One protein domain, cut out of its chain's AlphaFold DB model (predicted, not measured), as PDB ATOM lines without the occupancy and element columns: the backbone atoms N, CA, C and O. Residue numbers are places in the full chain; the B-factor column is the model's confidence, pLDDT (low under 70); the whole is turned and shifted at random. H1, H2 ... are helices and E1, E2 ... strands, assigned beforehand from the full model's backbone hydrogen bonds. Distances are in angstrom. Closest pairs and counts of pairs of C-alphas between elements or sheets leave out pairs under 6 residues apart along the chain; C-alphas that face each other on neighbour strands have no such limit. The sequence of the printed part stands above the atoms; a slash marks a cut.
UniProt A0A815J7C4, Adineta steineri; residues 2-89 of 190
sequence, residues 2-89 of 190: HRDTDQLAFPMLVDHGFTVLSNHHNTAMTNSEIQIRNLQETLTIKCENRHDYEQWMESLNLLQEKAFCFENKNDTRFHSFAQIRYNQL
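What this domain is: This is residues 2 to 89 of the 190 residues of a protein of Adineta steineri (UniProt A0A815J7C4). With little regular structure, this domain is a small wall of three strands, E1, E2 and E3, covered on one face by helix H1; long unnamed stretches precede and follow it, and residues 2 to 9 stick out. Of 88 printed residues, 34 are in named elements, ordered E1, E2, E3, H1, class mixed. The sheet, E1 - E2 - E3, is antiparallel. The whole is loose, radius of gyration of the C-alphas 16.9 A, spanning 54 by 34 by 22 A.

Where its parts are: E1, residues 19 to 23, begins at C-alpha 19 (190.527, 173.374, 294.243) and spans 13.1 A; E2, residues 32 to 37, 16.5 A; E3, residues 42 to 47, 16.0 A. H1, residues 50 to 66, spans 24.3 A, ending at C-alpha 66 (182.015, 176.734, 305.222).

How they stand to each other: E1, E2 and E3 form a meander, each strand the antiparallel neighbour of the one before, in two hairpins. Within hydrogen-bond range are N 21 and O 35, 2.8 A, and N 36 and O 43, 2.8 A. H1 is on the sheet, two layers, helix on one face, at a height of 10.0 A, over E1 and E2. The closest C-alphas of E2 and H1, Ser 32 and Tyr 53, are 6.9 A apart. In H1 every O i to N i+4 pair is within hydrogen-bond range.

The domain as a whole: The printed part has no cut. The C-alphas farthest apart, Thr 27 and Leu 89, are 57.4 A apart. No link is long. Residues 2 to 9, 23 to 31 and 68 to 75 have pLDDT under 70.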
ATOM      1  N   HIS A   2     178.327 201.770 285.298       30.86
ATOM      2  CA  HIS A   2     177.558 200.614 284.812       30.86
ATOM      3  C   HIS A   2     177.944 199.431 285.716       30.86
ATOM      4  O   HIS A   2     178.845 198.657 285.419       30.86
ATOM      5  N   ARG A   3     177.341 199.380 286.903       32.03
ATOM      6  CA  ARG A   3     177.375 198.227 287.805       32.03
ATOM      7  C   ARG A   3     175.918 197.932 288.076       32.03
ATOM      8  O   ARG A   3     175.324 198.669 288.840       32.03
ATOM      9  N   ASP A   4     175.368 197.041 287.263       36.59
ATOM     10  CA  ASP A   4     174.131 196.285 287.481       36.59
ATOM     11  C   ASP A   4     173.853 195.520 286.188       36.59
ATOM     12  O   ASP A   4     172.938 195.804 285.418       36.59
ATOM     13  N   THR A   5     174.700 194.540 285.898       41.16
ATOM     14  CA  THR A   5     174.207 193.394 285.149       41.16
ATOM     15  C   THR A   5     174.160 192.255 286.141       41.16
ATOM     16  O   THR A   5     175.138 191.535 286.305       41.16
ATOM     17  N   ASP A   6     172.997 192.077 286.770       50.06
ATOM     18  CA  ASP A   6     172.544 190.872 287.490       50.06
ATOM     19  C   ASP A   6     172.513 189.618 286.570       50.06
ATOM     20  O   ASP A   6     171.723 188.683 286.723       50.06
ATOM     21  N   GLN A   7     173.364 189.598 285.543       55.72
ATOM     22  CA  GLN A   7     173.572 188.482 284.653       55.72
ATOM     23  C   GLN A   7     174.435 187.460 285.377       55.72
ATOM     24  O   GLN A   7     175.658 187.461 285.297       55.72
ATOM     25  N   LEU A   8     173.758 186.548 286.068       63.78
ATOM     26  CA  LEU A   8     174.352 185.289 286.487       63.78
ATOM     27  C   LEU A   8     174.833 184.534 285.241       63.78
ATOM     28  O   LEU A   8     174.028 184.041 284.441       63.78
ATOM     29  N   ALA A   9     176.150 184.466 285.085       62.84
ATOM     30  CA  ALA A   9     176.830 183.742 284.027       62.84
ATOM     31  C   ALA A   9     177.678 182.622 284.647       62.84
ATOM     32  O   ALA A   9     178.257 182.808 285.710       62.84
ATOM     33  N   PHE A  10     177.723 181.466 283.976       73.25
ATOM     34  CA  PHE A  10     178.600 180.328 284.301       73.25
ATOM     35  C   PHE A  10     178.493 179.801 285.750       73.25
ATOM     36  O   PHE A  10     179.379 180.047 286.565       73.25
ATOM     37  N   PRO A  11     177.427 179.048 286.100       79.06
ATOM     38  CA  PRO A  11     177.367 178.383 287.399       79.06
ATOM     39  C   PRO A  11     178.457 177.305 287.497       79.06
ATOM     40  O   PRO A  11     178.461 176.361 286.710       79.06
ATOM     41  N   MET A  12     179.343 177.419 288.487       82.31
ATOM     42  CA  MET A  12     180.335 176.394 288.811       82.31
ATOM     43  C   MET A  12     179.924 175.675 290.096       82.31
ATOM     44  O   MET A  12     179.700 176.309 291.126       82.31
ATOM     45  N   LEU A  13     179.806 174.348 290.036       81.62
ATOM     46  CA  LEU A  13     179.500 173.536 291.213       81.62
ATOM     47  C   LEU A  13     180.751 173.343 292.076       81.62
ATOM     48  O   LEU A  13     181.850 173.140 291.555       81.62
ATOM     49  N   VAL A  14     180.559 173.360 293.394       83.06
ATOM     50  CA  VAL A  14     181.580 172.984 294.376       83.06
ATOM     51  C   VAL A  14     181.457 171.478 294.605       83.06
ATOM     52  O   VAL A  14     180.490 171.012 295.206       83.06
ATOM     53  N   ASP A  15     182.400 170.714 294.066       81.06
ATOM     54  CA  ASP A  15     182.439 169.253 294.158       81.06
ATOM     55  C   ASP A  15     183.719 168.766 294.860       81.06
ATOM     56  O   ASP A  15     184.532 169.552 295.346       81.06
ATOM     57  N   HIS A  16     183.927 167.449 294.926       77.31
ATOM     58  CA  HIS A  16     185.112 166.875 295.575       77.31
ATOM     59  C   HIS A  16     186.442 167.213 294.881       77.31
ATOM     60  O   HIS A  16     187.495 167.099 295.513       77.31
ATOM     61  N   GLY A  17     186.400 167.614 293.608       81.00
ATOM     62  CA  GLY A  17     187.541 168.102 292.841       81.00
ATOM     63  C   GLY A  17     187.754 169.611 292.960       81.00
ATOM     64  O   GLY A  17     188.671 170.122 292.317       81.00
ATOM     65  N   PHE A  18     186.937 170.316 293.755       86.81
ATOM     66  CA  PHE A  18     187.052 171.757 293.924       86.81
ATOM     67  C   PHE A  18     188.396 172.140 294.556       86.81
ATOM     68  O   PHE A  18     188.696 171.774 295.694       86.81
ATOM     69  N   THR A  19     189.211 172.888 293.815       87.94
ATOM     70  CA  THR A  19     190.527 173.374 294.243       87.94
ATOM     71  C   THR A  19     190.745 174.797 293.758       87.94
ATOM     72  O   THR A  19     190.428 175.106 292.611       87.94
ATOM     73  N   VAL A  20     191.348 175.628 294.605       89.69
ATOM     74  CA  VAL A  20     191.778 176.988 294.260       89.69
ATOM     75  C   VAL A  20     193.300 176.983 294.164       89.69
ATOM     76  O   VAL A  20     193.981 176.583 295.105       89.69
ATOM     77  N   LEU A  21     193.826 177.376 293.009       86.31
ATOM     78  CA  LEU A  21     195.249 177.490 292.717       86.31
ATOM     79  C   LEU A  21     195.573 178.965 292.479       86.31
ATOM     80  O   LEU A  21     194.883 179.638 291.713       86.31
ATOM     81  N   SER A  22     196.632 179.457 293.110       80.19
ATOM     82  CA  SER A  22     197.138 180.811 292.895       80.19
ATOM     83  C   SER A  22     198.490 180.769 292.192       80.19
ATOM     84  O   SER A  22     199.425 180.108 292.644       80.19
ATOM     85  N   ASN A  23     198.606 181.503 291.084       66.06
ATOM     86  CA  ASN A  23     199.887 181.719 290.421       66.06
ATOM     87  C   ASN A  23     200.432 183.083 290.848       66.06
ATOM     88  O   ASN A  23     200.073 184.120 290.294       66.06
ATOM     89  N   HIS A  24     201.313 183.086 291.848       58.91
ATOM     90  CA  HIS A  24     202.078 184.278 292.200       58.91
ATOM     91  C   HIS A  24     203.286 184.399 291.262       58.91
ATOM     92  O   HIS A  24     204.304 183.730 291.447       58.91
ATOM     93  N   HIS A  25     203.209 185.275 290.258       56.19
ATOM     94  CA  HIS A  25     204.410 185.695 289.542       56.19
ATOM     95  C   HIS A  25     205.188 186.676 290.432       56.19
ATOM     96  O   HIS A  25     204.763 187.802 290.673       56.19
ATOM     97  N   ASN A  26     206.332 186.227 290.956       50.62
ATOM     98  CA  ASN A  26     207.184 186.955 291.912       50.62
ATOM     99  C   ASN A  26     207.862 188.223 291.343       50.62
ATOM    100  O   ASN A  26     208.686 188.845 292.009       50.62
ATOM    101  N   THR A  27     207.544 188.620 290.113       48.41
ATOM    102  CA  THR A  27     208.186 189.731 289.409       48.41
ATOM    103  C   THR A  27     207.128 190.511 288.634       48.41
ATOM    104  O   THR A  27     206.609 190.009 287.644       48.41
ATOM    105  N   ALA A  28     206.849 191.734 289.096       49.94
ATOM    106  CA  ALA A  28     205.823 192.673 288.625       49.94
ATOM    107  C   ALA A  28     204.366 192.258 288.928       49.94
ATOM    108  O   ALA A  28     203.803 191.338 288.353       49.94
ATOM    109  N   MET A  29     203.750 193.011 289.843       53.19
ATOM    110  CA  MET A  29     202.415 192.854 290.444       53.19
ATOM    111  C   MET A  29     201.243 193.126 289.470       53.19
ATOM    112  O   MET A  29     200.167 193.551 289.886       53.19
ATOM    113  N   THR A  30     201.470 192.953 288.169       51.25
ATOM    114  CA  THR A  30     200.513 193.199 287.088       51.25
ATOM    115  C   THR A  30     200.041 191.843 286.565       51.25
ATOM    116  O   THR A  30     200.813 191.166 285.891       51.25
ATOM    117  N   ASN A  31     198.794 191.465 286.865       60.56
ATOM    118  CA  ASN A  31     198.102 190.226 286.457       60.56
ATOM    119  C   ASN A  31     198.280 189.027 287.406       60.56
ATOM    120  O   ASN A  31     198.809 187.984 287.024       60.56
ATOM    121  N   SER A  32     197.786 189.156 288.640       75.00
ATOM    122  CA  SER A  32     197.531 187.979 289.475       75.00
ATOM    123  C   SER A  32     196.337 187.206 288.912       75.00
ATOM    124  O   SER A  32     195.292 187.792 288.628       75.00
ATOM    125  N   GLU A  33     196.487 185.891 288.766       86.44
ATOM    126  CA  GLU A  33     195.425 184.999 288.299       86.44
ATOM    127  C   GLU A  33     195.069 183.988 289.391       86.44
ATOM    128  O   GLU A  33     195.947 183.389 290.024       86.44
ATOM    129  N   ILE A  34     193.768 183.779 289.583       90.12
ATOM    130  CA  ILE A  34     193.220 182.747 290.461       90.12
ATOM    131  C   ILE A  34     192.577 181.687 289.578       90.12
ATOM    132  O   ILE A  34     191.676 181.977 288.793       90.12
ATOM    133  N   GLN A  35     193.021 180.442 289.710       90.31
ATOM    134  CA  GLN A  35     192.417 179.313 289.017       90.31
ATOM    135  C   GLN A  35     191.553 178.518 289.987       90.31
ATOM    136  O   GLN A  35     192.036 177.964 290.969       90.31
ATOM    137  N   ILE A  36     190.266 178.427 289.687       90.69
ATOM    138  CA  ILE A  36     189.310 177.586 290.396       90.69
ATOM    139  C   ILE A  36     189.054 176.376 289.513       90.69
ATOM    140  O   ILE A  36     188.750 176.521 288.337       90.69
ATOM    141  N   ARG A  37     189.169 175.170 290.046       90.12
ATOM    142  CA  ARG A  37     188.941 173.930 289.294       90.12
ATOM    143  C   ARG A  37     187.951 173.060 290.035       90.12
ATOM    144  O   ARG A  37     188.031 173.027 291.250       90.12
ATOM    145  N   ASN A  38     187.077 172.359 289.321       87.81
ATOM    146  CA  ASN A  38     186.244 171.269 289.829       87.81
ATOM    147  C   ASN A  38     186.384 170.030 288.912       87.81
ATOM    148  O   ASN A  38     187.291 169.986 288.074       87.81
ATOM    149  N   LEU A  39     185.533 169.007 289.053       84.56
ATOM    150  CA  LEU A  39     185.609 167.798 288.213       84.56
ATOM    151  C   LEU A  39     185.244 168.042 286.740       84.56
ATOM    152  O   LEU A  39     185.613 167.246 285.878       84.56
ATOM    153  N   GLN A  40     184.511 169.114 286.449       83.38
ATOM    154  CA  GLN A  40     184.042 169.442 285.106       83.38
ATOM    155  C   GLN A  40     185.001 170.385 284.374       83.38
ATOM    156  O   GLN A  40     185.242 170.213 283.178       83.38
ATOM    157  N   GLU A  41     185.499 171.415 285.057       85.69
ATOM    158  CA  GLU A  41     186.226 172.501 284.416       85.69
ATOM    159  C   GLU A  41     187.148 173.290 285.347       85.69
ATOM    160  O   GLU A  41     187.038 173.259 286.574       85.69
ATOM    161  N   THR A  42     188.052 174.036 284.713       87.75
ATOM    162  CA  THR A  42     188.857 175.081 285.341       87.75
ATOM    163  C   THR A  42     188.355 176.442 284.865       87.75
ATOM    164  O   THR A  42     188.207 176.675 283.664       87.75
ATOM    165  N   LEU A  43     188.116 177.330 285.819       87.38
ATOM    166  CA  LEU A  43     187.787 178.737 285.678       87.38
ATOM    167  C   LEU A  43     189.009 179.566 286.077       87.38
ATOM    168  O   LEU A  43     189.599 179.328 287.127       87.38
ATOM    169  N   THR A  44     189.397 180.537 285.255       87.00
ATOM    170  CA  THR A  44     190.465 181.490 285.594       87.00
ATOM    171  C   THR A  44     189.863 182.867 285.817       87.00
ATOM    172  O   THR A  44     189.218 183.408 284.921       87.00
ATOM    173  N   ILE A  45     190.085 183.425 287.002       87.00
ATOM    174  CA  ILE A  45     189.734 184.796 287.360       87.00
ATOM    175  C   ILE A  45     190.999 185.634 287.224       87.00
ATOM    176  O   ILE A  45     192.027 185.321 287.833       87.00
ATOM    177  N   LYS A  46     190.930 186.686 286.410       86.75
ATOM    178  CA  LYS A  46     191.992 187.684 286.316       86.75
ATOM    179  C   LYS A  46     191.693 188.798 287.299       86.75
ATOM    180  O   LYS A  46     190.617 189.370 287.252       86.75
ATOM    181  N   CYS A  47     192.641 189.099 288.176       85.69
ATOM    182  CA  CYS A  47     192.467 190.178 289.135       85.69
ATOM    183  C   CYS A  47     193.083 191.465 288.587       85.69
ATOM    184  O   CYS A  47     194.257 191.486 288.204       85.69
ATOM    185  N   GLU A  48     192.308 192.550 288.581       83.62
ATOM    186  CA  GLU A  48     192.764 193.849 288.064       83.62
ATOM    187  C   GLU A  48     193.862 194.463 288.944       83.62
ATOM    188  O   GLU A  48     194.737 195.192 288.475       83.62
ATOM    189  N   ASN A  49     193.800 194.201 290.250       84.94
ATOM    190  CA  ASN A  49     194.709 194.757 291.238       84.94
ATOM    191  C   ASN A  49     194.853 193.826 292.453       84.94
ATOM    192  O   ASN A  49     194.147 192.829 292.605       84.94
ATOM    193  N   ARG A  50     195.788 194.171 293.341       83.88
ATOM    194  CA  ARG A  50     196.084 193.381 294.543       83.88
ATOM    195  C   ARG A  50     194.890 193.260 295.496       83.88
ATOM    196  O   ARG A  50     194.705 192.202 296.085       83.88
ATOM    197  N   HIS A  51     194.106 194.322 295.651       86.81
ATOM    198  CA  HIS A  51     192.976 194.324 296.574       86.81
ATOM    199  C   HIS A  51     191.863 193.383 296.101       86.81
ATOM    200  O   HIS A  51     191.335 192.615 296.895       86.81
ATOM    201  N   ASP A  52     191.565 193.398 294.803       86.88
ATOM    202  CA  ASP A  52     190.624 192.475 294.166       86.88
ATOM    203  C   ASP A  52     191.058 191.010 294.350       86.88
ATOM    204  O   ASP A  52     190.281 190.174 294.806       86.88
ATOM    205  N   TYR A  53     192.342 190.715 294.126       88.31
ATOM    206  CA  TYR A  53     192.905 189.390 294.395       88.31
ATOM    207  C   TYR A  53     192.736 188.955 295.860       88.31
ATOM    208  O   TYR A  53     192.314 187.829 296.129       88.31
ATOM    209  N   GLU A  54     193.059 189.837 296.812       88.62
ATOM    210  CA  GLU A  54     192.925 189.552 298.245       88.62
ATOM    211  C   GLU A  54     191.458 189.281 298.627       88.62
ATOM    212  O   GLU A  54     191.193 188.297 299.320       88.62
ATOM    213  N   GLN A  55     190.501 190.062 298.104       91.12
ATOM    214  CA  GLN A  55     189.065 189.844 298.333       91.12
ATOM    215  C   GLN A  55     188.560 188.513 297.763       91.12
ATOM    216  O   GLN A  55     187.797 187.797 298.424       91.12
ATOM    217  N   TRP A  56     188.976 188.160 296.543       90.88
ATOM    218  CA  TRP A  56     188.617 186.879 295.936       90.88
ATOM    219  C   TRP A  56     189.165 185.709 296.744       90.88
ATOM    220  O   TRP A  56     188.425 184.772 297.043       90.88
ATOM    221  N   MET A  57     190.437 185.769 297.137       89.94
ATOM    222  CA  MET A  57     191.056 184.724 297.949       89.94
ATOM    223  C   MET A  57     190.378 184.581 299.311       89.94
ATOM    224  O   MET A  57     190.104 183.457 299.726       89.94
ATOM    225  N   GLU A  58     190.055 185.684 299.988       90.88
ATOM    226  CA  GLU A  58     189.309 185.654 301.251       90.88
ATOM    227  C   GLU A  58     187.942 184.977 301.074       90.88
ATOM    228  O   GLU A  58     187.605 184.051 301.813       90.88
ATOM    229  N   SER A  59     187.194 185.364 300.040       90.94
ATOM    230  CA  SER A  59     185.871 184.800 299.745       90.94
ATOM    231  C   SER A  59     185.933 183.308 299.405       90.94
ATOM    232  O   SER A  59     185.098 182.525 299.862       90.94
ATOM    233  N   LEU A  60     186.931 182.891 298.622       89.88
ATOM    234  CA  LEU A  60     187.132 181.494 298.235       89.88
ATOM    235  C   LEU A  60     187.586 180.627 299.411       89.88
ATOM    236  O   LEU A  60     187.125 179.492 299.540       89.88
ATOM    237  N   ASN A  61     188.440 181.157 300.286       87.62
ATOM    238  CA  ASN A  61     188.847 180.473 301.512       87.62
ATOM    239  C   ASN A  61     187.658 180.311 302.463       87.62
ATOM    240  O   ASN A  61     187.420 179.213 302.961       87.62
ATOM    241  N   LEU A  62     186.857 181.367 302.643       88.19
ATOM    242  CA  LEU A  62     185.636 181.316 303.446       88.19
ATOM    243  C   LEU A  62     184.638 180.289 302.895       88.19
ATOM    244  O   LEU A  62     183.988 179.574 303.657       88.19
ATOM    245  N   LEU A  63     184.519 180.203 301.568       86.44
ATOM    246  CA  LEU A  63     183.700 179.193 300.905       86.44
ATOM    247  C   LEU A  63     184.223 177.782 301.185       86.44
ATOM    248  O   LEU A  63     183.421 176.915 301.510       86.44
ATOM    249  N   GLN A  64     185.533 177.541 301.087       81.44
ATOM    250  CA  GLN A  64     186.114 176.225 301.385       81.44
ATOM    251  C   GLN A  64     185.941 175.826 302.851       81.44
ATOM    252  O   GLN A  64     185.663 174.663 303.129       81.44
ATOM    253  N   GLU A  65     186.064 176.780 303.774       82.44
ATOM    254  CA  GLU A  65     185.865 176.548 305.206       82.44
ATOM    255  C   GLU A  65     184.407 176.194 305.526       82.44
ATOM    256  O   GLU A  65     184.146 175.284 306.306       82.44
ATOM    257  N   LYS A  66     183.445 176.892 304.911       81.00
ATOM    258  CA  LYS A  66     182.015 176.734 305.222       81.00
ATOM    259  C   LYS A  66     181.289 175.689 304.380       81.00
ATOM    260  O   LYS A  66     180.172 175.300 304.726       81.00
ATOM    261  N   ALA A  67     181.838 175.287 303.237       74.25
ATOM    262  CA  ALA A  67     181.129 174.394 302.334       74.25
ATOM    263  C   ALA A  67     181.111 172.960 302.880       74.25
ATOM    264  O   ALA A  67     182.124 172.269 302.967       74.25
ATOM    265  N   PHE A  68     179.896 172.488 303.161       63.88
ATOM    266  CA  PHE A  68     179.601 171.166 303.719       63.88
ATOM    267  C   PHE A  68     180.208 169.999 302.920       63.88
ATOM    268  O   PHE A  68     180.508 168.953 303.480       63.88
ATOM    269  N   CYS A  69     180.429 170.166 301.610       62.88
ATOM    270  CA  CYS A  69     181.045 169.145 300.754       62.88
ATOM    271  C   CYS A  69     182.534 168.880 301.051       62.88
ATOM    272  O   CYS A  69     183.099 167.927 300.503       62.88
ATOM    273  N   PHE A  70     183.173 169.699 301.897       62.75
ATOM    274  CA  PHE A  70     184.538 169.478 302.383       62.75
ATOM    275  C   PHE A  70     184.597 168.903 303.802       62.75
ATOM    276  O   PHE A  70     185.629 168.337 304.169       62.75
ATOM    277  N   GLU A  71     183.509 168.976 304.574       58.84
ATOM    278  CA  GLU A  71     183.426 168.375 305.904       58.84
ATOM    279  C   GLU A  71     183.208 166.855 305.786       58.84
ATOM    280  O   GLU A  71     182.189 166.382 305.291       58.84
ATOM    281  N   ASN A  72     184.177 166.075 306.276       58.62
ATOM    282  CA  ASN A  72     184.167 164.606 306.327       58.62
ATOM    283  C   ASN A  72     184.121 163.887 304.967       58.62
ATOM    284  O   ASN A  72     183.169 163.190 304.624       58.62
ATOM    285  N   LYS A  73     185.250 163.939 304.247       57.47
ATOM    286  CA  LYS A  73     185.544 163.067 303.088       57.47
ATOM    287  C   LYS A  73     185.651 161.576 303.437       57.47
ATOM    288  O   LYS A  73     185.652 160.738 302.538       57.47
ATOM    289  N   ASN A  74     185.747 161.245 304.722       59.81
ATOM    290  CA  ASN A  74     185.943 159.883 305.180       59.81
ATOM    291  C   ASN A  74     184.630 159.363 305.776       59.81
ATOM    292  O   ASN A  74     184.234 159.770 306.865       59.81
ATOM    293  N   ASP A  75     184.006 158.438 305.045       65.31
ATOM    294  CA  ASP A  75     182.989 157.491 305.525       65.31
ATOM    295  C   ASP A  75     181.507 157.922 305.500       65.31
ATOM    296  O   ASP A  75     180.694 157.539 306.344       65.31
ATOM    297  N   THR A  76     181.090 158.669 304.472       73.75
ATOM    298  CA  THR A  76     179.663 158.730 304.124       73.75
ATOM    299  C   THR A  76     179.231 157.454 303.394       73.75
ATOM    300  O   THR A  76     179.940 156.907 302.544       73.75
ATOM    301  N   ARG A  77     178.017 156.970 303.690       81.12
ATOM    302  CA  ARG A  77     177.452 155.782 303.035       81.12
ATOM    303  C   ARG A  77     177.442 155.968 301.510       81.12
ATOM    304  O   ARG A  77     176.901 156.957 301.019       81.12
ATOM    305  N   PHE A  78     177.997 154.997 300.781       84.69
ATOM    306  CA  PHE A  78     178.137 154.998 299.314       84.69
ATOM    307  C   PHE A  78     179.001 156.131 298.741       84.69
ATOM    308  O   PHE A  78     178.833 156.478 297.575       84.69
ATOM    309  N   HIS A  79     179.897 156.722 299.541       76.69
ATOM    310  CA  HIS A  79     180.695 157.885 299.131       76.69
ATOM    311  C   HIS A  79     179.821 159.069 298.671       76.69
ATOM    312  O   HIS A  79     180.171 159.814 297.760       76.69
ATOM    313  N   SER A  80     178.643 159.218 299.286       77.44
ATOM    314  CA  SER A  80     177.720 160.328 299.037       77.44
ATOM    315  C   SER A  80     178.299 161.652 299.544       77.44
ATOM    316  O   SER A  80     178.907 161.701 300.610       77.44
ATOM    317  N   PHE A  81     178.017 162.760 298.859       74.19
ATOM    318  CA  PHE A  81     178.365 164.098 299.357       74.19
ATOM    319  C   PHE A  81     177.581 164.492 300.627       74.19
ATOM    320  O   PHE A  81     177.949 165.435 301.322       74.19
ATOM    321  N   ALA A  82     176.477 163.796 300.924       78.56
ATOM    322  CA  ALA A  82     175.598 164.077 302.053       78.56
ATOM    323  C   ALA A  82     175.683 162.995 303.140       78.56
ATOM    324  O   ALA A  82     175.647 161.796 302.848       78.56
ATOM    325  N   GLN A  83     175.713 163.429 304.403       78.69
ATOM    326  CA  GLN A  83     175.629 162.559 305.581       78.69
ATOM    327  C   GLN A  83     174.219 161.962 305.762       78.69
ATOM    328  O   GLN A  83     173.225 162.508 305.274       78.69
ATOM    329  N   ILE A  84     174.118 160.854 306.508       84.00
ATOM    330  CA  ILE A  84     172.831 160.225 306.840       84.00
ATOM    331  C   ILE A  84     172.042 161.136 307.790       84.00
ATOM    332  O   ILE A  84     172.549 161.541 308.832       84.00
ATOM    333  N   ARG A  85     170.779 161.418 307.453       85.31
ATOM    334  CA  ARG A  85     169.848 162.185 308.291       85.31
ATOM    335  C   ARG A  85     168.609 161.345 308.575       85.31
ATOM    336  O   ARG A  85     167.945 160.893 307.645       85.31
ATOM    337  N   TYR A  86     168.296 161.146 309.851       89.38
ATOM    338  CA  TYR A  86     167.099 160.421 310.284       89.38
ATOM    339  C   TYR A  86     165.921 161.382 310.499       89.38
ATOM    340  O   TYR A  86     166.115 162.592 310.633       89.38
ATOM    341  N   ASN A  87     164.703 160.833 310.530       88.56
ATOM    342  CA  ASN A  87     163.465 161.534 310.901       88.56
ATOM    343  C   ASN A  87     163.142 162.785 310.064       88.56
ATOM    344  O   ASN A  87     162.646 163.780 310.585       88.56
ATOM    345  N   GLN A  88     163.425 162.744 308.762       83.81
ATOM    346  CA  GLN A  88     163.098 163.841 307.852       83.81
ATOM    347  C   GLN A  88     161.648 163.713 307.371       83.81
ATOM    348  O   GLN A  88     161.273 162.694 306.793       83.81
ATOM    349  N   LEU A  89     160.843 164.754 307.592       84.38
ATOM    350  CA  LEU A  89     159.495 164.878 307.038       84.38
ATOM    351  C   LEU A  89     159.510 165.951 305.949       84.38
ATOM    352  O   LEU A  89     159.971 167.068 306.175       84.38
TER     353      LEU A  89